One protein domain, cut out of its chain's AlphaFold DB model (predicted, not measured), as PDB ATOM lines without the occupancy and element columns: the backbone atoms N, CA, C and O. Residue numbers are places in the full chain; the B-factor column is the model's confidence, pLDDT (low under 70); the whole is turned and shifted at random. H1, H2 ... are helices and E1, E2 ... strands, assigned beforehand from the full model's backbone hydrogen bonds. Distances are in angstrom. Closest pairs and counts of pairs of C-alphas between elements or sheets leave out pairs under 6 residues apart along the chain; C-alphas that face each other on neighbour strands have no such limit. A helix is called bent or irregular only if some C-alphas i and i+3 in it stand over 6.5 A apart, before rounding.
ATOM      1  N   GLU A   7     -21.776  -1.195  36.996       60.69
ATOM      2  CA  GLU A   7     -23.086  -1.868  37.029       60.69
ATOM      3  C   GLU A   7     -24.253  -0.962  37.474       60.69
ATOM      4  O   GLU A   7     -25.403  -1.296  37.231       60.69
ATOM      5  N   GLY A   8     -23.986   0.218  38.047       62.84
ATOM      6  CA  GLY A   8     -25.011   1.225  38.368       62.84
ATOM      7  C   GLY A   8     -25.079   2.422  37.409       62.84
ATOM      8  O   GLY A   8     -25.941   3.289  37.557       62.84
ATOM      9  N   VAL A   9     -24.166   2.526  36.437       69.44
ATOM     10  CA  VAL A   9     -24.092   3.691  35.536       69.44
ATOM     11  C   VAL A   9     -25.277   3.706  34.569       69.44
ATOM     12  O   VAL A   9     -25.805   4.772  34.260       69.44
ATOM     13  N   GLU A  10     -25.750   2.541  34.135       66.81
ATOM     14  CA  GLU A  10     -26.890   2.415  33.219       66.81
ATOM     15  C   GLU A  10     -28.210   2.845  33.880       66.81
ATOM     16  O   GLU A  10     -28.982   3.595  33.277       66.81
ATOM     17  N   ASP A  11     -28.422   2.497  35.151       67.06
ATOM     18  CA  ASP A  11     -29.587   2.929  35.936       67.06
ATOM     19  C   ASP A  11     -29.604   4.443  36.190       67.06
ATOM     20  O   ASP A  11     -30.668   5.091  36.167       67.06
ATOM     21  N   LEU A  12     -28.413   5.022  36.390       67.31
ATOM     22  CA  LEU A  12     -28.206   6.466  36.489       67.31
ATOM     23  C   LEU A  12     -28.495   7.163  35.151       67.31
ATOM     24  O   LEU A  12     -29.215   8.165  35.130       67.31
ATOM     25  N   LEU A  13     -28.014   6.617  34.029       68.62
ATOM     26  CA  LEU A  13     -28.277   7.144  32.685       68.62
ATOM     27  C   LEU A  13     -29.767   7.074  32.324       68.62
ATOM     28  O   LEU A  13     -30.333   8.064  31.854       68.62
ATOM     29  N   GLN A  14     -30.446   5.958  32.609       68.81
ATOM     30  CA  GLN A  14     -31.898   5.854  32.436       68.81
ATOM     31  C   GLN A  14     -32.657   6.843  33.334       68.81
ATOM     32  O   GLN A  14     -33.684   7.389  32.928       68.81
ATOM     33  N   GLY A  15     -32.129   7.131  34.528       67.25
ATOM     34  CA  GLY A  15     -32.683   8.141  35.429       67.25
ATOM     35  C   GLY A  15     -32.606   9.555  34.879       67.25
ATOM     36  O   GLY A  15     -33.583  10.300  34.951       67.25
ATOM     37  N   LEU A  16     -31.478   9.904  34.269       70.19
ATOM     38  CA  LEU A  16     -31.294  11.189  33.597       70.19
ATOM     39  C   LEU A  16     -32.250  11.350  32.406       70.19
ATOM     40  O   LEU A  16     -32.846  12.417  32.243       70.19
ATOM     41  N   ILE A  17     -32.481  10.288  31.630       71.94
ATOM     42  CA  ILE A  17     -33.439  10.296  30.510       71.94
ATOM     43  C   ILE A  17     -34.885  10.460  31.011       71.94
ATOM     44  O   ILE A  17     -35.662  11.218  30.422       71.94
ATOM     45  N   GLY A  18     -35.254   9.781  32.103       70.31
ATOM     46  CA  GLY A  18     -36.560   9.939  32.754       70.31
ATOM     47  C   GLY A  18     -36.784  11.366  33.257       70.31
ATOM     48  O   GLY A  18     -37.802  11.983  32.943       70.31
ATOM     49  N   MET A  19     -35.781  11.944  33.927       71.44
ATOM     50  CA  MET A  19     -35.818  13.338  34.378       71.44
ATOM     51  C   MET A  19     -35.964  14.321  33.216       71.44
ATOM     52  O   MET A  19     -36.770  15.249  33.296       71.44
ATOM     53  N   GLN A  20     -35.264  14.100  32.100       76.31
ATOM     54  CA  GLN A  20     -35.364  14.961  30.920       76.31
ATOM     55  C   GLN A  20     -36.799  15.043  30.367       76.31
ATOM     56  O   GLN A  20     -37.207  16.095  29.870       76.31
ATOM     57  N   ARG A  21     -37.594  13.968  30.489       75.69
ATOM     58  CA  ARG A  21     -39.012  13.953  30.082       75.69
ATOM     59  C   ARG A  21     -39.921  14.751  31.012       75.69
ATOM     60  O   ARG A  21     -40.972  15.198  30.557       75.69
ATOM     61  N   GLN A  22     -39.523  14.955  32.266       80.31
ATOM     62  CA  GLN A  22     -40.328  15.648  33.273       80.31
ATOM     63  C   GLN A  22     -40.068  17.151  33.369       80.31
ATOM     64  O   GLN A  22     -40.946  17.900  33.797       80.31
ATOM     65  N   ILE A  23     -38.915  17.628  32.889       82.81
ATOM     66  CA  ILE A  23     -38.594  19.066  32.820       82.81
ATOM     67  C   ILE A  23     -39.742  19.904  32.205       82.81
ATOM     68  O   ILE A  23     -40.111  20.919  32.793       82.81
ATOM     69  N   PRO A  24     -40.374  19.517  31.079       83.19
ATOM     70  CA  PRO A  24     -41.470  20.286  30.481       83.19
ATOM     71  C   PRO A  24     -42.715  20.369  31.374       83.19
ATOM     72  O   PRO A  24     -43.380  21.406  31.404       83.19
ATOM     73  N   TYR A  25     -43.025  19.301  32.115       82.06
ATOM     74  CA  TYR A  25     -44.134  19.266  33.072       82.06
ATOM     75  C   TYR A  25     -43.855  20.168  34.272       82.06
ATOM     76  O   TYR A  25     -44.705  20.981  34.644       82.06
ATOM     77  N   ALA A  26     -42.639  20.105  34.813       86.38
ATOM     78  CA  ALA A  26     -42.189  20.999  35.871       86.38
ATOM     79  C   ALA A  26     -42.245  22.477  35.450       86.38
ATOM     80  O   ALA A  26     -42.754  23.318  36.195       86.38
ATOM     81  N   VAL A  27     -41.786  22.791  34.234       86.00
ATOM     82  CA  VAL A  27     -41.843  24.148  33.668       86.00
ATOM     83  C   VAL A  27     -43.291  24.612  33.510       86.00
ATOM     84  O   VAL A  27     -43.626  25.709  33.953       86.00
ATOM     85  N   ALA A  28     -44.175  23.785  32.943       83.38
ATOM     86  CA  ALA A  28     -45.592  24.126  32.808       83.38
ATOM     87  C   ALA A  28     -46.247  24.400  34.175       83.38
ATOM     88  O   ALA A  28     -46.965  25.388  34.330       83.38
ATOM     89  N   ASN A  29     -45.949  23.579  35.185       88.00
ATOM     90  CA  ASN A  29     -46.446  23.764  36.548       88.00
ATOM     91  C   ASN A  29     -45.930  25.065  37.187       88.00
ATOM     92  O   ASN A  29     -46.721  25.801  37.778       88.00
ATOM     93  N   GLY A  30     -44.644  25.391  37.023       87.62
ATOM     94  CA  GLY A  30     -44.062  26.646  37.516       87.62
ATOM     95  C   GLY A  30     -44.678  27.887  36.860       87.62
ATOM     96  O   GLY A  30     -45.049  28.842  37.548       87.62
ATOM     97  N   LEU A  31     -44.885  27.842  35.540       87.12
ATOM     98  CA  LEU A  31     -45.579  28.900  34.799       87.12
ATOM     99  C   LEU A  31     -47.028  29.070  35.278       87.12
ATOM    100  O   LEU A  31     -47.489  30.197  35.453       87.12
ATOM    101  N   ASN A  32     -47.732  27.965  35.537       88.50
ATOM    102  CA  ASN A  32     -49.108  27.986  36.036       88.50
ATOM    103  C   ASN A  32     -49.212  28.571  37.448       88.50
ATOM    104  O   ASN A  32     -50.123  29.361  37.705       88.50
ATOM    105  N   LYS A  33     -48.267  28.249  38.342       91.12
ATOM    106  CA  LYS A  33     -48.174  28.871  39.675       91.12
ATOM    107  C   LYS A  33     -47.974  30.382  39.567       91.12
ATOM    108  O   LYS A  33     -48.751  31.141  40.145       91.12
ATOM    109  N   THR A  34     -47.015  30.812  38.746       90.38
ATOM    110  CA  THR A  34     -46.727  32.241  38.539       90.38
ATOM    111  C   THR A  34     -47.945  32.968  37.955       90.38
ATOM    112  O   THR A  34     -48.319  34.044  38.420       90.38
ATOM    113  N   ALA A  35     -48.631  32.362  36.980       86.62
ATOM    114  CA  ALA A  35     -49.866  32.896  36.402       86.62
ATOM    115  C   ALA A  35     -51.000  33.030  37.434       86.62
ATOM    116  O   ALA A  35     -51.737  34.020  37.414       86.62
ATOM    117  N   GLY A  36     -51.112  32.077  38.366       89.31
ATOM    118  CA  GLY A  36     -52.019  32.154  39.512       89.31
ATOM    119  C   GLY A  36     -51.724  33.365  40.401       89.31
ATOM    120  O   GLY A  36     -52.622  34.171  40.646       89.31
ATOM    121  N   ARG A  37     -50.453  33.568  40.772       92.62
ATOM    122  CA  ARG A  37     -50.021  34.736  41.563       92.62
ATOM    123  C   ARG A  37     -50.309  36.060  40.852       92.62
ATOM    124  O   ARG A  37     -50.796  37.002  41.473       92.62
ATOM    125  N   ILE A  38     -50.064  36.137  39.539       91.00
ATOM    126  CA  ILE A  38     -50.381  37.332  38.733       91.00
ATOM    127  C   ILE A  38     -51.881  37.627  38.804       91.00
ATOM    128  O   ILE A  38     -52.283  38.780  38.988       91.00
ATOM    129  N   ARG A  39     -52.717  36.593  38.657       89.62
ATOM    130  CA  ARG A  39     -54.171  36.731  38.733       89.62
ATOM    131  C   ARG A  39     -54.597  37.271  40.094       89.62
ATOM    132  O   ARG A  39     -55.362  38.228  40.133       89.62
ATOM    133  N   GLU A  40     -54.091  36.708  41.183       93.31
ATOM    134  CA  GLU A  40     -54.404  37.147  42.549       93.31
ATOM    135  C   GLU A  40     -53.982  38.599  42.801       93.31
ATOM    136  O   GLU A  40     -54.801  39.416  43.230       93.31
ATOM    137  N   ALA A  41     -52.747  38.958  42.442       93.88
ATOM    138  CA  ALA A  41     -52.242  40.323  42.576       93.88
ATOM    139  C   ALA A  41     -53.075  41.327  41.764       93.88
ATOM    140  O   ALA A  41     -53.399  42.424  42.229       93.88
ATOM    141  N   THR A  42     -53.478  40.939  40.553       92.25
ATOM    142  CA  THR A  42     -54.330  41.769  39.698       92.25
ATOM    143  C   THR A  42     -55.733  41.923  40.284       92.25
ATOM    144  O   THR A  42     -56.265  43.032  40.278       92.25
ATOM    145  N   LEU A  43     -56.335  40.850  40.813       92.75
ATOM    146  CA  LEU A  43     -57.649  40.906  41.463       92.75
ATOM    147  C   LEU A  43     -57.616  41.829  42.684       92.75
ATOM    148  O   LEU A  43     -58.456  42.720  42.776       92.75
ATOM    149  N   SER A  44     -56.601  41.707  43.540       94.38
ATOM    150  CA  SER A  44     -56.411  42.614  44.680       94.38
ATOM    151  C   SER A  44     -56.308  44.075  44.227       94.38
ATOM    152  O   SER A  44     -56.965  44.968  44.774       94.38
ATOM    153  N   ARG A  45     -55.571  44.342  43.136       93.75
ATOM    154  CA  ARG A  45     -55.516  45.692  42.567       93.75
ATOM    155  C   ARG A  45     -56.868  46.154  42.031       93.75
ATOM    156  O   ARG A  45     -57.186  47.333  42.192       93.75
ATOM    157  N   MET A  46     -57.641  45.281  41.385       93.06
ATOM    158  CA  MET A  46     -58.979  45.597  40.874       93.06
ATOM    159  C   MET A  46     -59.939  45.965  42.007       93.06
ATOM    160  O   MET A  46     -60.662  46.950  41.864       93.06
ATOM    161  N   GLU A  47     -59.909  45.247  43.132       93.31
ATOM    162  CA  GLU A  47     -60.714  45.563  44.323       93.31
ATOM    163  C   GLU A  47     -60.373  46.942  44.884       93.31
ATOM    164  O   GLU A  47     -61.268  47.737  45.158       93.31
ATOM    165  N   ALA A  48     -59.082  47.272  44.969       93.69
ATOM    166  CA  ALA A  48     -58.636  48.576  45.453       93.69
ATOM    167  C   ALA A  48     -58.881  49.721  44.446       93.69
ATOM    168  O   ALA A  48     -59.085  50.870  44.834       93.69
ATOM    169  N   ALA A  49     -58.808  49.449  43.138       92.25
ATOM    170  CA  ALA A  49     -58.920  50.468  42.088       92.25
ATOM    171  C   ALA A  49     -60.369  50.796  41.707       92.25
ATOM    172  O   ALA A  49     -60.656  51.906  41.237       92.25
ATOM    173  N   PHE A  50     -61.271  49.820  41.802       92.25
ATOM    174  CA  PHE A  50     -62.641  49.948  41.329       92.25
ATOM    175  C   PHE A  50     -63.598  50.222  42.480       92.25
ATOM    176  O   PHE A  50     -63.546  49.609  43.535       92.25
ATOM    177  N   HIS A  51     -64.532  51.140  42.246       90.31
ATOM    178  CA  HIS A  51     -65.595  51.400  43.203       90.31
ATOM    179  C   HIS A  51     -66.713  50.371  43.015       90.31
ATOM    180  O   HIS A  51     -67.291  50.301  41.929       90.31
ATOM    181  N   ASN A  52     -67.008  49.603  44.068       90.06
ATOM    182  CA  ASN A  52     -68.076  48.596  44.128       90.06
ATOM    183  C   ASN A  52     -68.099  47.680  42.886       90.06
ATOM    184  O   ASN A  52     -69.105  47.638  42.166       90.06
ATOM    185  N   PRO A  53     -66.990  46.978  42.576       92.38
ATOM    186  CA  PRO A  53     -66.947  46.100  41.419       92.38
ATOM    187  C   PRO A  53     -67.976  44.976  41.571       92.38
ATOM    188  O   PRO A  53     -68.126  44.367  42.626       92.38
ATOM    189  N   THR A  54     -68.700  44.684  40.491       91.75
ATOM    190  CA  THR A  54     -69.606  43.527  40.482       91.75
ATOM    191  C   THR A  54     -68.797  42.228  40.425       91.75
ATOM    192  O   THR A  54     -67.717  42.220  39.823       91.75
ATOM    193  N   PRO A  55     -69.331  41.091  40.911       90.56
ATOM    194  CA  PRO A  55     -68.677  39.788  40.755       90.56
ATOM    195  C   PRO A  55     -68.357  39.452  39.293       90.56
ATOM    196  O   PRO A  55     -67.364  38.799  38.999       90.56
ATOM    197  N   PHE A  56     -69.164  39.949  38.352       88.25
ATOM    198  CA  PHE A  56     -68.908  39.804  36.921       88.25
ATOM    199  C   PHE A  56     -67.619  40.508  36.468       88.25
ATOM    200  O   PHE A  56     -66.900  39.984  35.624       88.25
ATOM    201  N   VAL A  57     -67.318  41.684  37.030       89.25
ATOM    202  CA  VAL A  57     -66.061  42.400  36.766       89.25
ATOM    203  C   VAL A  57     -64.888  41.629  37.360       89.25
ATOM    204  O   VAL A  57     -63.906  41.407  36.660       89.25
ATOM    205  N   MET A  58     -65.004  41.164  38.603       90.75
ATOM    206  CA  MET A  58     -63.937  40.414  39.273       90.75
ATOM    207  C   MET A  58     -63.639  39.081  38.571       90.75
ATOM    208  O   MET A  58     -62.493  38.766  38.269       90.75
ATOM    209  N   ASN A  59     -64.680  38.353  38.170       87.56
ATOM    210  CA  ASN A  59     -64.554  37.067  37.478       87.56
ATOM    211  C   ASN A  59     -64.203  37.193  35.988       87.56
ATOM    212  O   ASN A  59     -64.139  36.182  35.284       87.56
ATOM    213  N   SER A  60     -64.001  38.414  35.487       83.19
ATOM    214  CA  SER A  60     -63.554  38.621  34.112       83.19
ATOM    215  C   SER A  60     -62.070  38.322  33.930       83.19
ATOM    216  O   SER A  60     -61.660  38.096  32.803       83.19
ATOM    217  N   LEU A  61     -61.257  38.270  34.989       84.94
ATOM    218  CA  LEU A  61     -59.848  37.907  34.854       84.94
ATOM    219  C   LEU A  61     -59.673  36.383  34.833       84.94
ATOM    220  O   LEU A  61     -60.005  35.690  35.803       84.94
ATOM    221  N   GLN A  62     -59.123  35.866  33.738       77.62
ATOM    222  CA  GLN A  62     -58.822  34.451  33.554       77.62
ATOM    223  C   GLN A  62     -57.346  34.247  33.218       77.62
ATOM    224  O   GLN A  62     -56.646  35.158  32.785       77.62
ATOM    225  N   PHE A  63     -56.870  33.027  33.429       78.81
ATOM    226  CA  PHE A  63     -55.598  32.599  32.873       78.81
ATOM    227  C   PHE A  63     -55.803  31.299  32.106       78.81
ATOM    228  O   PHE A  63     -56.612  30.455  32.499       78.81
ATOM    229  N   THR A  64     -55.082  31.165  31.002       76.81
ATOM    230  CA  THR A  64     -54.980  29.926  30.240       76.81
ATOM    231  C   THR A  64     -53.730  29.200  30.725       76.81
ATOM    232  O   THR A  64     -52.641  29.783  30.648       76.81
ATOM    233  N   PRO A  65     -53.867  27.974  31.261       74.12
ATOM    234  CA  PRO A  65     -52.731  27.235  31.783       74.12
ATOM    235  C   PRO A  65     -51.785  26.803  30.657       74.12
ATOM    236  O   PRO A  65     -52.224  26.473  29.554       74.12
ATOM    237  N   ALA A  66     -50.492  26.766  30.964       76.62
ATOM    238  CA  ALA A  66     -49.477  26.105  30.164       76.62
ATOM    239  C   ALA A  66     -49.711  24.587  30.179       76.62
ATOM    240  O   ALA A  66     -49.979  24.001  31.235       76.62
ATOM    241  N   LEU A  67     -49.577  23.961  29.009       77.44
ATOM    242  CA  LEU A  67     -49.720  22.519  28.822       77.44
ATOM    243  C   LEU A  67     -48.387  21.938  28.356       77.44
ATOM    244  O   LEU A  67     -47.826  22.372  27.347       77.44
ATOM    245  N   ALA A  68     -47.896  20.942  29.089       70.38
ATOM    246  CA  ALA A  68     -46.691  20.221  28.715       70.38
ATOM    247  C   ALA A  68     -46.973  19.240  27.557       70.38
ATOM    248  O   ALA A  68     -48.037  18.616  27.524       70.38
ATOM    249  N   PRO A  69     -46.048  19.101  26.591       65.06
ATOM    250  CA  PRO A  69     -46.183  18.141  25.500       65.06
ATOM    251  C   PRO A  69     -46.075  16.701  25.997       65.06
ATOM    252  O   PRO A  69     -45.094  16.331  26.630       65.06
ATOM    253  N   THR A  70     -47.039  15.862  25.614       58.31
ATOM    254  CA  THR A  70     -47.014  14.415  25.888       58.31
ATOM    255  C   THR A  70     -46.031  13.648  24.991       58.31
ATOM    256  O   THR A  70     -45.721  12.497  25.277       58.31
ATOM    257  N   SER A  71     -45.535  14.249  23.898       52.72
ATOM    258  CA  SER A  71     -44.559  13.623  22.992       52.72
ATOM    259  C   SER A  71     -43.385  14.548  22.661       52.72
ATOM    260  O   SER A  71     -43.550  15.697  22.250       52.72
ATOM    261  N   THR A  72     -42.169  14.025  22.825       49.12
ATOM    262  CA  THR A  72     -40.885  14.738  22.695       49.12
ATOM    263  C   THR A  72     -40.576  15.210  21.265       49.12
ATOM    264  O   THR A  72     -39.611  15.929  21.037       49.12
ATOM    265  N   THR A  73     -41.384  14.820  20.277       35.09
ATOM    266  CA  THR A  73     -41.039  14.902  18.849       35.09
ATOM    267  C   THR A  73     -41.399  16.230  18.175       35.09
ATOM    268  O   THR A  73     -41.155  16.391  16.982       35.09
ATOM    269  N   LYS A  74     -41.993  17.203  18.881       39.88
ATOM    270  CA  LYS A  74     -42.362  18.504  18.287       39.88
ATOM    271  C   LYS A  74     -41.997  19.686  19.183       39.88
ATOM    272  O   LYS A  74     -42.841  20.521  19.495       39.88
ATOM    273  N   TYR A  75     -40.725  19.792  19.559       38.66
ATOM    274  CA  TYR A  75     -40.191  21.042  20.095       38.66
ATOM    275  C   TYR A  75     -39.816  21.977  18.945       38.66
ATOM    276  O   TYR A  75     -38.764  21.842  18.330       38.66
ATOM    277  N   ARG A  76     -40.674  22.960  18.656       38.81
ATOM    278  CA  ARG A  76     -40.229  24.187  17.988       38.81
ATOM    279  C   ARG A  76     -39.795  25.121  19.110       38.81
ATOM    280  O   ARG A  76     -40.647  25.540  19.889       38.81
ATOM    281  N   HIS A  77     -38.491  25.364  19.242       31.39
ATOM    282  CA  HIS A  77     -37.910  26.232  20.269       31.39
ATOM    283  C   HIS A  77     -38.679  27.558  20.341       31.39
ATOM    284  O   HIS A  77     -38.506  28.451  19.520       31.39
ATOM    285  N   THR A  78     -39.583  27.659  21.309       41.72
ATOM    286  CA  THR A  78     -40.196  28.913  21.718       41.72
ATOM    287  C   THR A  78     -39.893  28.982  23.195       41.72
ATOM    288  O   THR A  78     -40.455  28.219  23.975       41.72
ATOM    289  N   SER A  79     -38.920  29.819  23.547       40.09
ATOM    290  CA  SER A  79     -38.619  30.205  24.922       40.09
ATOM    291  C   SER A  79     -39.930  30.366  25.695       40.09
ATOM    292  O   SER A  79     -40.778  31.170  25.296       40.09
ATOM    293  N   GLY A  80     -40.128  29.546  26.730       46.94
ATOM    294  CA  GLY A  80     -41.327  29.585  27.556       46.94
ATOM    295  C   GLY A  80     -41.417  30.944  28.232       46.94
ATOM    296  O   GLY A  80     -40.639  31.247  29.127       46.94
ATOM    297  N   ALA A  81     -42.318  31.788  27.745       44.09
ATOM    298  CA  ALA A  81     -42.519  33.136  28.241       44.09
ATOM    299  C   ALA A  81     -43.948  33.253  28.766       44.09
ATOM    300  O   ALA A  81     -44.899  32.841  28.094       44.09
ATOM    301  N   VAL A  82     -44.102  33.838  29.953       45.88
ATOM    302  CA  VAL A  82     -45.393  34.362  30.401       45.88
ATOM    303  C   VAL A  82     -45.660  35.607  29.565       45.88
ATOM    304  O   VAL A  82     -44.908  36.578  29.631       45.88
ATOM    305  N   ARG A  83     -46.688  35.571  28.714       46.69
ATOM    306  CA  ARG A  83     -47.035  36.718  27.869       46.69
ATOM    307  C   ARG A  83     -48.007  37.638  28.591       46.69
ATOM    308  O   ARG A  83     -49.081  37.210  29.015       46.69
ATOM    309  N   PHE A  84     -47.642  38.917  28.659       45.59
ATOM    310  CA  PHE A  84     -48.482  39.993  29.174       45.59
ATOM    311  C   PHE A  84     -49.070  40.795  28.017       45.59
ATOM    312  O   PHE A  84     -48.446  41.721  27.520       45.59
ATOM    313  N   GLY A  85     -50.286  40.434  27.613       40.16
ATOM    314  CA  GLY A  85     -51.122  41.203  26.694       40.16
ATOM    315  C   GLY A  85     -50.672  41.296  25.232       40.16
ATOM    316  O   GLY A  85     -49.500  41.316  24.871       40.16
ATOM    317  N   GLY A  86     -51.689  41.333  24.385       38.75
ATOM    318  CA  GLY A  86     -51.636  41.256  22.932       38.75
ATOM    319  C   GLY A  86     -52.943  40.620  22.476       38.75
ATOM    320  O   GLY A  86     -53.440  39.714  23.150       38.75
ATOM    321  N   ASP A  87     -53.533  41.128  21.394       41.62
ATOM    322  CA  ASP A  87     -54.753  40.555  20.824       41.62
ATOM    323  C   ASP A  87     -54.546  39.048  20.620       41.62
ATOM    324  O   ASP A  87     -53.633  38.621  19.908       41.62
ATOM    325  N   MET A  88     -55.355  38.233  21.306       43.12
ATOM    326  CA  MET A  88     -55.301  36.784  21.152       43.12
ATOM    327  C   MET A  88     -55.550  36.449  19.675       43.12
ATOM    328  O   MET A  88     -56.587  36.848  19.139       43.12
ATOM    329  N   PRO A  89     -54.667  35.694  19.001       34.72
ATOM    330  CA  PRO A  89     -54.975  35.222  17.664       34.72
ATOM    331  C   PRO A  89     -56.147  34.229  17.741       34.72
ATOM    332  O   PRO A  89     -55.988  33.093  18.180       34.72
ATOM    333  N   GLY A  90     -57.336  34.668  17.311       37.88
ATOM    334  CA  GLY A  90     -58.416  33.784  16.857       37.88
ATOM    335  C   GLY A  90     -59.364  33.177  17.900       37.88
ATOM    336  O   GLY A  90     -59.819  32.058  17.688       37.88
ATOM    337  N   VAL A  91     -59.723  33.867  18.989       39.22
ATOM    338  CA  VAL A  91     -60.717  33.339  19.956       39.22
ATOM    339  C   VAL A  91     -61.909  34.267  20.176       39.22
ATOM    340  O   VAL A  91     -62.140  34.808  21.253       39.22
ATOM    341  N   SER A  92     -62.750  34.369  19.149       33.34
ATOM    342  CA  SER A  92     -64.153  34.741  19.320       33.34
ATOM    343  C   SER A  92     -64.926  33.545  19.894       33.34
ATOM    344  O   SER A  92     -65.269  32.615  19.169       33.34
ATOM    345  N   GLY A  93     -65.218  33.576  21.194       35.09
ATOM    346  CA  GLY A  93     -66.123  32.628  21.845       35.09
ATOM    347  C   GLY A  93     -65.476  31.289  22.196       35.09
ATOM    348  O   GLY A  93     -65.023  30.571  21.323       35.09
ATOM    349  N   TRP A  94     -65.455  30.972  23.497       33.09
ATOM    350  CA  TRP A  94     -65.281  29.631  24.078       33.09
ATOM    351  C   TRP A  94     -64.647  28.599  23.134       33.09
ATOM    352  O   TRP A  94     -65.283  27.610  22.767       33.09
ATOM    353  N   SER A  95     -63.372  28.783  22.789       36.50
ATOM    354  CA  SER A  95     -62.580  27.637  22.374       36.50
ATOM    355  C   SER A  95     -62.352  26.842  23.649       36.50
ATOM    356  O   SER A  95     -61.431  27.092  24.426       36.50
ATOM    357  N   ARG A  96     -63.294  25.932  23.924       34.72
ATOM    358  CA  ARG A  96     -63.009  24.687  24.628       34.72
ATOM    359  C   ARG A  96     -61.723  24.210  23.976       34.72
ATOM    360  O   ARG A  96     -61.805  23.861  22.802       34.72
ATOM    361  N   ILE A  97     -60.588  24.349  24.674       39.94
ATOM    362  CA  ILE A  97     -59.263  23.945  24.196       39.94
ATOM    363  C   ILE A  97     -59.499  22.630  23.478       39.94
ATOM    364  O   ILE A  97     -59.888  21.641  24.106       39.94
ATOM    365  N   SER A  98     -59.471  22.667  22.145       33.25
ATOM    366  CA  SER A  98     -59.735  21.466  21.384       33.25
ATOM    367  C   SER A  98     -58.653  20.485  21.833       33.25
ATOM    368  O   SER A  98     -57.527  20.917  22.094       33.25
ATOM    369  N   PRO A  99     -58.928  19.177  21.935       32.97
ATOM    370  CA  PRO A  99     -57.922  18.185  22.341       32.97
ATOM    371  C   PRO A  99     -56.668  18.159  21.434       32.97
ATOM    372  O   PRO A  99     -55.755  17.370  21.638       32.97
ATOM    373  N   ARG A 100     -56.616  19.048  20.432       36.28
ATOM    374  CA  ARG A 100     -55.560  19.299  19.464       36.28
ATOM    375  C   ARG A 100     -54.982  20.726  19.557       36.28
ATOM    376  O   ARG A 100     -54.509  21.242  18.549       36.28
ATOM    377  N   SER A 101     -55.018  21.410  20.704       51.81
ATOM    378  CA  SER A 101     -54.151  22.583  20.882       51.81
ATOM    379  C   SER A 101     -52.715  22.089  21.029       51.81
ATOM    380  O   SER A 101     -52.433  21.275  21.909       51.81
ATOM    381  N   THR A 102     -51.813  22.541  20.164       52.25
ATOM    382  CA  THR A 102     -50.384  22.243  20.279       52.25
ATOM    383  C   THR A 102     -49.905  22.559  21.701       52.25
ATOM    384  O   THR A 102     -50.218  23.640  22.198       52.25
ATOM    385  N   PRO A 103     -49.182  21.648  22.374       58.81
ATOM    386  CA  PRO A 103     -48.641  21.917  23.700       58.81
ATOM    387  C   PRO A 103     -47.711  23.129  23.630       58.81
ATOM    388  O   PRO A 103     -46.739  23.141  22.875       58.81
ATOM    389  N   GLN A 104     -48.055  24.170  24.382       65.69
ATOM    390  CA  GLN A 104     -47.278  25.396  24.483       65.69
ATOM    391  C   GLN A 104     -46.871  25.570  25.942       65.69
ATOM    392  O   GLN A 104     -47.718  25.638  26.834       65.69
ATOM    393  N   LEU A 105     -45.563  25.692  26.175       74.19
ATOM    394  CA  LEU A 105     -44.985  26.069  27.469       74.19
ATOM    395  C   LEU A 105     -45.157  27.578  27.701       74.19
ATOM    396  O   LEU A 105     -44.192  28.317  27.874       74.19
ATOM    397  N   GLN A 106     -46.394  28.057  27.603       70.69
ATOM    398  CA  GLN A 106     -46.761  29.458  27.760       70.69
ATOM    399  C   GLN A 106     -48.041  29.523  28.587       70.69
ATOM    400  O   GLN A 106     -49.050  28.922  28.227       70.69
ATOM    401  N   ALA A 107     -47.991  30.262  29.692       72.06
ATOM    402  CA  ALA A 107     -49.173  30.632  30.455       72.06
ATOM    403  C   ALA A 107     -49.540  32.074  30.097       72.06
ATOM    404  O   ALA A 107     -48.670  32.947  30.032       72.06
ATOM    405  N   THR A 108     -50.822  32.323  29.840       74.06
ATOM    406  CA  THR A 108     -51.317  33.661  29.483       74.06
ATOM    407  C   THR A 108     -52.370  34.090  30.487       74.06
ATOM    408  O   THR A 108     -53.322  33.353  30.732       74.06
ATOM    409  N   VAL A 109     -52.226  35.292  31.043       80.38
ATOM    410  CA  VAL A 109     -53.227  35.908  31.923       80.38
ATOM    411  C   VAL A 109     -53.911  37.027  31.150       80.38
ATOM    412  O   VAL A 109     -53.238  37.934  30.660       80.38
ATOM    413  N   TRP A 110     -55.236  36.964  31.010       82.62
ATOM    414  CA  TRP A 110     -55.991  37.957  30.246       82.62
ATOM    415  C   TRP A 110     -57.460  38.072  30.672       82.62
ATOM    416  O   TRP A 110     -57.984  37.269  31.447       82.62
ATOM    417  N   PHE A 111     -58.150  39.093  30.161       82.25
ATOM    418  CA  PHE A 111     -59.583  39.251  30.386       82.25
ATOM    419  C   PHE A 111     -60.394  38.284  29.520       82.25
ATOM    420  O   PHE A 111     -60.145  38.114  28.330       82.25
ATOM    421  N   LYS A 112     -61.406  37.679  30.135       80.50
ATOM    422  CA  LYS A 112     -62.388  36.807  29.512       80.50
ATOM    423  C   LYS A 112     -63.393  37.625  28.726       80.50
ATOM    424  O   LYS A 112     -64.214  38.337  29.308       80.50
ATOM    425  N   ASP A 113     -63.440  37.388  27.426       74.44
ATOM    426  CA  ASP A 113     -64.475  37.982  26.599       74.44
ATOM    427  C   ASP A 113     -65.852  37.374  26.903       74.44
ATOM    428  O   ASP A 113     -66.036  36.149  26.866       74.44
ATOM    429  N   PRO A 114     -66.867  38.201  27.228       67.88
ATOM    430  CA  PRO A 114     -68.212  37.688  27.389       67.88
ATOM    431  C   PRO A 114     -68.721  37.127  26.052       67.88
ATOM    432  O   PRO A 114     -68.440  37.703  25.003       67.88
ATOM    433  N   PRO A 115     -69.574  36.084  26.064       65.25
ATOM    434  CA  PRO A 115     -70.054  35.433  24.838       65.25
ATOM    435  C   PRO A 115     -70.697  36.384  23.817       65.25
ATOM    436  O   PRO A 115     -70.696  36.119  22.623       65.25
ATOM    437  N   LYS A 116     -71.257  37.506  24.288       67.00
ATOM    438  CA  LYS A 116     -71.944  38.516  23.467       67.00
ATOM    439  C   LYS A 116     -71.033  39.658  22.992       67.00
ATOM    440  O   LYS A 116     -71.550  40.668  22.505       67.00
ATOM    441  N   LEU A 117     -69.717  39.565  23.199       68.44
ATOM    442  CA  LEU A 117     -68.782  40.621  22.809       68.44
ATOM    443  C   LEU A 117     -68.581  40.664  21.286       68.44
ATOM    444  O   LEU A 117     -68.649  41.754  20.711       68.44
ATOM    445  N   GLY A 118     -68.429  39.498  20.644       69.44
ATOM    446  CA  GLY A 118     -68.015  39.400  19.237       69.44
ATOM    447  C   GLY A 118     -66.650  40.065  19.028       69.44
ATOM    448  O   GLY A 118     -65.820  40.026  19.928       69.44
ATOM    449  N   ASP A 119     -66.473  40.775  17.913       65.88
ATOM    450  CA  ASP A 119     -65.215  41.466  17.550       65.88
ATOM    451  C   ASP A 119     -64.980  42.795  18.297       65.88
ATOM    452  O   ASP A 119     -64.214  43.662  17.869       65.88
ATOM    453  N   LYS A 120     -65.707  43.044  19.389       72.88
ATOM    454  CA  LYS A 120     -65.595  44.302  20.137       72.88
ATOM    455  C   LYS A 120     -64.481  44.206  21.166       72.88
ATOM    456  O   LYS A 120     -64.275  43.176  21.782       72.88
ATOM    457  N   LYS A 121     -63.852  45.345  21.451       77.38
ATOM    458  CA  LYS A 121     -62.902  45.473  22.562       77.38
ATOM    459  C   LYS A 121     -63.559  45.155  23.912       77.38
ATOM    460  O   LYS A 121     -64.670  45.628  24.189       77.38
ATOM    461  N   HIS A 122     -62.838  44.429  24.769       82.44
ATOM    462  CA  HIS A 122     -63.267  44.118  26.132       82.44
ATOM    463  C   HIS A 122     -63.539  45.395  26.947       82.44
ATOM    464  O   HIS A 122     -62.872  46.424  26.804       82.44
ATOM    465  N   PHE A 123     -64.540  45.353  27.831       84.69
ATOM    466  CA  PHE A 123     -65.026  46.549  28.531       84.69
ATOM    467  C   PHE A 123     -64.048  47.104  29.581       84.69
ATOM    468  O   PHE A 123     -64.195  48.265  29.971       84.69
ATOM    469  N   LEU A 124     -63.072  46.303  30.025       87.62
ATOM    470  CA  LEU A 124     -62.016  46.719  30.958       87.62
ATOM    471  C   LEU A 124     -60.789  47.334  30.285       87.62
ATOM    472  O   LEU A 124     -60.034  48.012  30.974       87.62
ATOM    473  N   LEU A 125     -60.608  47.178  28.969       87.12
ATOM    474  CA  LEU A 125     -59.423  47.708  28.281       87.12
ATOM    475  C   LEU A 125     -59.216  49.213  28.497       87.12
ATOM    476  O   LEU A 125     -58.099  49.599  28.825       87.12
ATOM    477  N   PRO A 126     -60.259  50.071  28.479       89.69
ATOM    478  CA  PRO A 126     -60.069  51.490  28.781       89.69
ATOM    479  C   PRO A 126     -59.573  51.785  30.205       89.69
ATOM    480  O   PRO A 126     -59.129  52.897  30.461       89.69
ATOM    481  N   GLN A 127     -59.686  50.844  31.151       89.81
ATOM    482  CA  GLN A 127     -59.137  50.994  32.508       89.81
ATOM    483  C   GLN A 127     -57.659  50.600  32.589       89.81
ATOM    484  O   GLN A 127     -56.979  51.038  33.518       89.81
ATOM    485  N   VAL A 128     -57.193  49.777  31.645       88.94
ATOM    486  CA  VAL A 128     -55.809  49.302  31.550       88.94
ATOM    487  C   VAL A 128     -55.000  50.202  30.626       88.94
ATOM    488  O   VAL A 128     -54.061  50.840  31.065       88.94
ATOM    489  N   LYS A 268     -63.009  60.158  28.316       88.31
ATOM    490  CA  LYS A 268     -61.595  59.781  28.371       88.31
ATOM    491  C   LYS A 268     -61.324  59.131  29.724       88.31
ATOM    492  O   LYS A 268     -61.612  59.731  30.758       88.31
ATOM    493  N   TYR A 269     -60.819  57.908  29.697       87.19
ATOM    494  CA  TYR A 269     -60.434  57.147  30.874       87.19
ATOM    495  C   TYR A 269     -58.939  57.321  31.127       87.19
ATOM    496  O   TYR A 269     -58.134  57.325  30.196       87.19
ATOM    497  N   THR A 270     -58.592  57.480  32.398       88.94
ATOM    498  CA  THR A 270     -57.218  57.380  32.890       88.94
ATOM    499  C   THR A 270     -56.929  55.923  33.233       88.94
ATOM    500  O   THR A 270     -57.831  55.228  33.706       88.94
ATOM    501  N   MET A 271     -55.690  55.474  33.045       90.00
ATOM    502  CA  MET A 271     -55.258  54.150  33.494       90.00
ATOM    503  C   MET A 271     -55.465  54.023  35.011       90.00
ATOM    504  O   MET A 271     -54.978  54.847  35.784       90.00
ATOM    505  N   ARG A 272     -56.244  53.022  35.431       90.38
ATOM    506  CA  ARG A 272     -56.517  52.704  36.847       90.38
ATOM    507  C   ARG A 272     -55.912  51.374  37.270       90.38
ATOM    508  O   ARG A 272     -55.640  51.184  38.453       90.38
ATOM    509  N   LEU A 273     -55.732  50.472  36.310       90.25
ATOM    510  CA  LEU A 273     -55.180  49.145  36.511       90.25
ATOM    511  C   LEU A 273     -53.909  49.020  35.674       90.25
ATOM    512  O   LEU A 273     -53.984  48.837  34.464       90.25
ATOM    513  N   ASP A 274     -52.757  49.110  36.331       89.50
ATOM    514  CA  ASP A 274     -51.459  48.843  35.707       89.50
ATOM    515  C   ASP A 274     -51.242  47.328  35.586       89.50
ATOM    516  O   ASP A 274     -50.501  46.711  36.346       89.50
ATOM    517  N   PHE A 275     -51.996  46.710  34.679       86.81
ATOM    518  CA  PHE A 275     -52.000  45.261  34.491       86.81
ATOM    519  C   PHE A 275     -50.606  44.730  34.129       86.81
ATOM    520  O   PHE A 275     -50.146  43.737  34.689       86.81
ATOM    521  N   TYR A 276     -49.920  45.432  33.227       86.94
ATOM    522  CA  TYR A 276     -48.602  45.048  32.736       86.94
ATOM    523  C   TYR A 276     -47.530  45.186  33.817       86.94
ATOM    524  O   TYR A 276     -46.755  44.253  34.023       86.94
ATOM    525  N   GLY A 277     -47.517  46.298  34.560       88.44
ATOM    526  CA  GLY A 277     -46.554  46.502  35.640       88.44
ATOM    527  C   GLY A 277     -46.734  45.518  36.795       88.44
ATOM    528  O   GLY A 277     -45.745  45.063  37.367       88.44
ATOM    529  N   ILE A 278     -47.972  45.135  37.126       89.56
ATOM    530  CA  ILE A 278     -48.242  44.093  38.134       89.56
ATOM    531  C   ILE A 278     -47.719  42.743  37.657       89.56
ATOM    532  O   ILE A 278     -47.032  42.056  38.409       89.56
ATOM    533  N   GLY A 279     -48.017  42.386  36.408       87.38
ATOM    534  CA  GLY A 279     -47.546  41.148  35.805       87.38
ATOM    535  C   GLY A 279     -46.026  41.020  35.848       87.38
ATOM    536  O   GLY A 279     -45.508  40.029  36.362       87.38
ATOM    537  N   GLN A 280     -45.326  42.059  35.391       87.62
ATOM    538  CA  GLN A 280     -43.867  42.087  35.369       87.62
ATOM    539  C   GLN A 280     -43.273  41.957  36.775       87.62
ATOM    540  O   GLN A 280     -42.431  41.097  37.003       87.62
ATOM    541  N   LYS A 281     -43.786  42.723  37.749       92.75
ATOM    542  CA  LYS A 281     -43.331  42.649  39.147       92.75
ATOM    543  C   LYS A 281     -43.468  41.250  39.741       92.75
ATOM    544  O   LYS A 281     -42.580  40.804  40.457       92.75
ATOM    545  N   VAL A 282     -44.578  40.567  39.465       92.75
ATOM    546  CA  VAL A 282     -44.820  39.211  39.976       92.75
ATOM    547  C   VAL A 282     -43.896  38.198  39.306       92.75
ATOM    548  O   VAL A 282     -43.379  37.315  39.986       92.75
ATOM    549  N   VAL A 283     -43.656  38.329  37.998       88.19
ATOM    550  CA  VAL A 283     -42.695  37.475  37.287       88.19
ATOM    551  C   VAL A 283     -41.289  37.667  37.830       88.19
ATOM    552  O   VAL A 283     -40.653  36.682  38.193       88.19
ATOM    553  N   ASP A 284     -40.835  38.910  37.960       91.06
ATOM    554  CA  ASP A 284     -39.490  39.210  38.449       91.06
ATOM    555  C   ASP A 284     -39.286  38.708  39.887       91.06
ATOM    556  O   ASP A 284     -38.204  38.234  40.230       91.06
ATOM    557  N   ALA A 285     -40.334  38.762  40.716       93.62
ATOM    558  CA  ALA A 285     -40.278  38.344  42.113       93.62
ATOM    559  C   ALA A 285     -40.411  36.828  42.332       93.62
ATOM    560  O   ALA A 285     -39.837  36.313  43.285       93.62
ATOM    561  N   HIS A 286     -41.200  36.116  41.519       93.75
ATOM    562  CA  HIS A 286     -41.624  34.749  41.854       93.75
ATOM    563  C   HIS A 286     -41.353  33.699  40.782       93.75
ATOM    564  O   HIS A 286     -41.351  32.516  41.111       93.75
ATOM    565  N   LEU A 287     -41.097  34.081  39.526       89.38
ATOM    566  CA  LEU A 287     -40.976  33.105  38.440       89.38
ATOM    567  C   LEU A 287     -39.842  32.105  38.700       89.38
ATOM    568  O   LEU A 287     -40.018  30.904  38.504       89.38
ATOM    569  N   ARG A 288     -38.682  32.590  39.161       90.69
ATOM    570  CA  ARG A 288     -37.517  31.739  39.440       90.69
ATOM    571  C   ARG A 288     -37.814  30.719  40.539       90.69
ATOM    572  O   ARG A 288     -37.530  29.536  40.358       90.69
ATOM    573  N   ASP A 289     -38.425  31.166  41.628       93.25
ATOM    574  CA  ASP A 289     -38.732  30.325  42.786       93.25
ATOM    575  C   ASP A 289     -39.859  29.330  42.473       93.25
ATOM    576  O   ASP A 289     -39.775  28.146  42.803       93.25
ATOM    577  N   ASP A 290     -40.898  29.768  41.759       92.25
ATOM    578  CA  ASP A 290     -42.003  28.906  41.337       92.25
ATOM    579  C   ASP A 290     -41.538  27.832  40.345       92.25
ATOM    580  O   ASP A 290     -42.001  26.689  40.416       92.25
ATOM    581  N   MET A 291     -40.601  28.156  39.448       87.25
ATOM    582  CA  MET A 291     -39.970  27.159  38.579       87.25
ATOM    583  C   MET A 291     -39.097  26.194  39.380       87.25
ATOM    584  O   MET A 291     -39.262  24.985  39.233       87.25
ATOM    585  N   GLY A 292     -38.228  26.701  40.259       88.38
ATOM    586  CA  GLY A 292     -37.344  25.873  41.083       88.38
ATOM    587  C   GLY A 292     -38.118  24.876  41.946       88.38
ATOM    588  O   GLY A 292     -37.860  23.676  41.891       88.38
ATOM    589  N   THR A 293     -39.143  25.347  42.659       93.12
ATOM    590  CA  THR A 293     -40.011  24.481  43.478       93.12
ATOM    591  C   THR A 293     -40.781  23.459  42.647       93.12
ATOM    592  O   THR A 293     -41.040  22.354  43.115       93.12
ATOM    593  N   SER A 294     -41.170  23.802  41.418       88.81
ATOM    594  CA  SER A 294     -41.909  22.880  40.546       88.81
ATOM    595  C   SER A 294     -41.004  21.819  39.924       88.81
ATOM    596  O   SER A 294     -41.436  20.683  39.775       88.81
ATOM    597  N   ILE A 295     -39.752  22.164  39.614       87.94
ATOM    598  CA  ILE A 295     -38.725  21.211  39.175       87.94
ATOM    599  C   ILE A 295     -38.385  20.251  40.308       87.94
ATOM    600  O   ILE A 295     -38.446  19.041  40.107       87.94
ATOM    601  N   GLN A 296     -38.112  20.775  41.503       88.06
ATOM    602  CA  GLN A 296     -37.797  19.959  42.671       88.06
ATOM    603  C   GLN A 296     -38.925  18.969  42.995       88.06
ATOM    604  O   GLN A 296     -38.675  17.776  43.148       88.06
ATOM    605  N   ALA A 297     -40.175  19.441  43.010       88.12
ATOM    606  CA  ALA A 297     -41.331  18.587  43.273       88.12
ATOM    607  C   ALA A 297     -41.502  17.469  42.228       88.12
ATOM    608  O   ALA A 297     -41.949  16.376  42.569       88.12
ATOM    609  N   GLU A 298     -41.169  17.719  40.960       86.12
ATOM    610  CA  GLU A 298     -41.276  16.697  39.914       86.12
ATOM    611  C   GLU A 298     -40.123  15.684  39.979       86.12
ATOM    612  O   GLU A 298     -40.348  14.488  39.796       86.12
ATOM    613  N   ILE A 299     -38.914  16.130  40.336       84.69
ATOM    614  CA  ILE A 299     -37.780  15.237  40.626       84.69
ATOM    615  C   ILE A 299     -38.135  14.301  41.789       84.69
ATOM    616  O   ILE A 299     -37.950  13.090  41.689       84.69
ATOM    617  N   GLU A 300     -38.699  14.833  42.874       85.62
ATOM    618  CA  GLU A 300     -39.135  14.038  44.030       85.62
ATOM    619  C   GLU A 300     -40.226  13.024  43.664       85.62
ATOM    620  O   GLU A 300     -40.182  11.878  44.118       85.62
ATOM    621  N   ARG A 301     -41.177  13.405  42.801       84.75
ATOM    622  CA  ARG A 301     -42.213  12.493  42.289       84.75
ATOM    623  C   ARG A 301     -41.627  11.346  41.480       84.75
ATOM    624  O   ARG A 301     -42.031  10.207  41.699       84.75
ATOM    625  N   GLU A 302     -40.677  11.627  40.591       81.19
ATOM    626  CA  GLU A 302     -39.985  10.597  39.810       81.19
ATOM    627  C   GLU A 302     -39.163   9.662  40.690       81.19
ATOM    628  O   GLU A 302     -39.272   8.442  40.567       81.19
ATOM    629  N   MET A 303     -38.388  10.206  41.633       80.06
ATOM    630  CA  MET A 303     -37.632   9.388  42.584       80.06
ATOM    631  C   MET A 303     -38.564   8.480  43.397       80.06
ATOM    632  O   MET A 303     -38.293   7.287  43.537       80.06
ATOM    633  N   ALA A 304     -39.703   9.004  43.862       82.56
ATOM    634  CA  ALA A 304     -40.712   8.233  44.587       82.56
ATOM    635  C   ALA A 304     -41.478   7.226  43.710       82.56
ATOM    636  O   ALA A 304     -42.035   6.255  44.229       82.56
ATOM    637  N   TYR A 305     -41.581   7.465  42.402       82.06
ATOM    638  CA  TYR A 305     -42.161   6.517  41.453       82.06
ATOM    639  C   TYR A 305     -41.199   5.353  41.202       82.06
ATOM    640  O   TYR A 305     -41.610   4.193  41.300       82.06
ATOM    641  N   ARG A 306     -39.914   5.654  40.970       74.44
ATOM    642  CA  ARG A 306     -38.854   4.657  40.763       74.44
ATOM    643  C   ARG A 306     -38.585   3.830  42.015       74.44
ATOM    644  O   ARG A 306     -38.450   2.626  41.886       74.44
ATOM    645  N   SER A 307     -38.607   4.402  43.220       78.81
ATOM    646  CA  SER A 307     -38.461   3.600  44.448       78.81
ATOM    647  C   SER A 307     -39.597   2.586  44.642       78.81
ATOM    648  O   SER A 307     -39.379   1.517  45.201       78.81
ATOM    649  N   ARG A 308     -40.804   2.895  44.147       77.62
ATOM    650  CA  ARG A 308     -41.976   2.007  44.216       77.62
ATOM    651  C   ARG A 308     -42.026   0.944  43.116       77.62
ATOM    652  O   ARG A 308     -42.612  -0.107  43.349       77.62
ATOM    653  N   HIS A 309     -41.453   1.209  41.940       71.19
ATOM    654  CA  HIS A 309     -41.590   0.342  40.754       71.19
ATOM    655  C   HIS A 309     -40.261  -0.208  40.208       71.19
ATOM    656  O   HIS A 309     -40.283  -1.065  39.332       71.19
TER     657      HIS A 309
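AT A GLANCE: This is residues 7 to 128 and 268 to 309 of the 312 residues of an uncharacterized protein of Geobacter sp (UniProt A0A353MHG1). Two long bent helices, H1 and H4, cross slantwise and run opposite ways, the arms H4a and H4b of H4 both packing on H1b, the longer arm of H1; a small hairpin of two short strands, E1 and E2, also packs on H1b, and the long link between these strands, residues 65 to 107, has no named element. The two long helices make the length, and residues 7 to 14, of which 9 to 14 belong to H1, stick out at one end. The printed part has 164 residues, with named elements in the order H1, H2, E1, E2, H3, H4 and an antiparallel sheet of order E1 - E2. The class is mostly helix, and the whole is loose, with a radius of gyration of the C-alphas of 19.4 A and spans of 73 by 32 by 27 A.

IN THESE COORDINATES: E1 is residues 61 to 64, beginning at C-alpha 61 (-59.848, 37.907, 34.854), and E2 is residues 108 to 111. H1, residues 9 to 49, was assigned as one helix by its hydrogen bonds but is bent, with C-alphas 21 and 24 6.8 A apart; its arms are H1a, residues 9 to 21, 18.9 A long from C-alpha 9 (-24.092, 3.691, 35.536), and H1b, residues 24 to 49, 36.7 A. H4, residues 275 to 309, likewise assigned as one helix, is bent, with C-alphas 285 and 288 7.6 A apart; its arms are H4a, residues 275 to 285, 15.6 A, and H4b, residues 288 to 309, 31.7 A, ending at C-alpha 309 (-41.590, 0.342, 40.754). H2 is residues 55 to 58 and H3 residues 125 to 128.

HOW THE PARTS SIT: E1 and E2 form an antiparallel hairpin at 149 degrees, with N 64 and O 108 at 2.8 A and N 62 and O 110 at 2.9 A, within hydrogen-bond range. The closest C-alphas of H1b and E2, Ala 35 and Val 109, are 6.4 A apart. H1b touches H4b with residues 25 to 34 alone, closest at the C-alphas of Gly 30 and Met 291, 4.3 A, at a steep tilt of 41 degrees, opposite ways. H1b touches H4a with residues 34 to 42 alone, closest at the C-alphas of Ile 38 and Gly 279, 5.6 A, at a steep tilt of 49 degrees. H1b and H2 only just touch, with 3 pairs of C-alphas within 8 A, closest Leu 43 and Met 58 at 6.7 A. H3 is close to but not clearly touching H4a. Every O i to N i+4 pair is within hydrogen-bond range in H1a, H1b and H4a, and 17 of 18 in H4b; H2 and H3 are too short for such a pair.

THE WHOLE: The C-alphas farthest apart, those of Glu 7 and Lys 268, are 73.2 A apart. Residues 129 to 267 are not printed, and C-alphas 128 and 268 are 12.4 A apart across this cut. The links E1 to E2, 43 residues, and E2 to H3, 13 residues, are long. The model's pLDDT is under 70 at residues 7 to 15, 69 to 104 and 114 to 119.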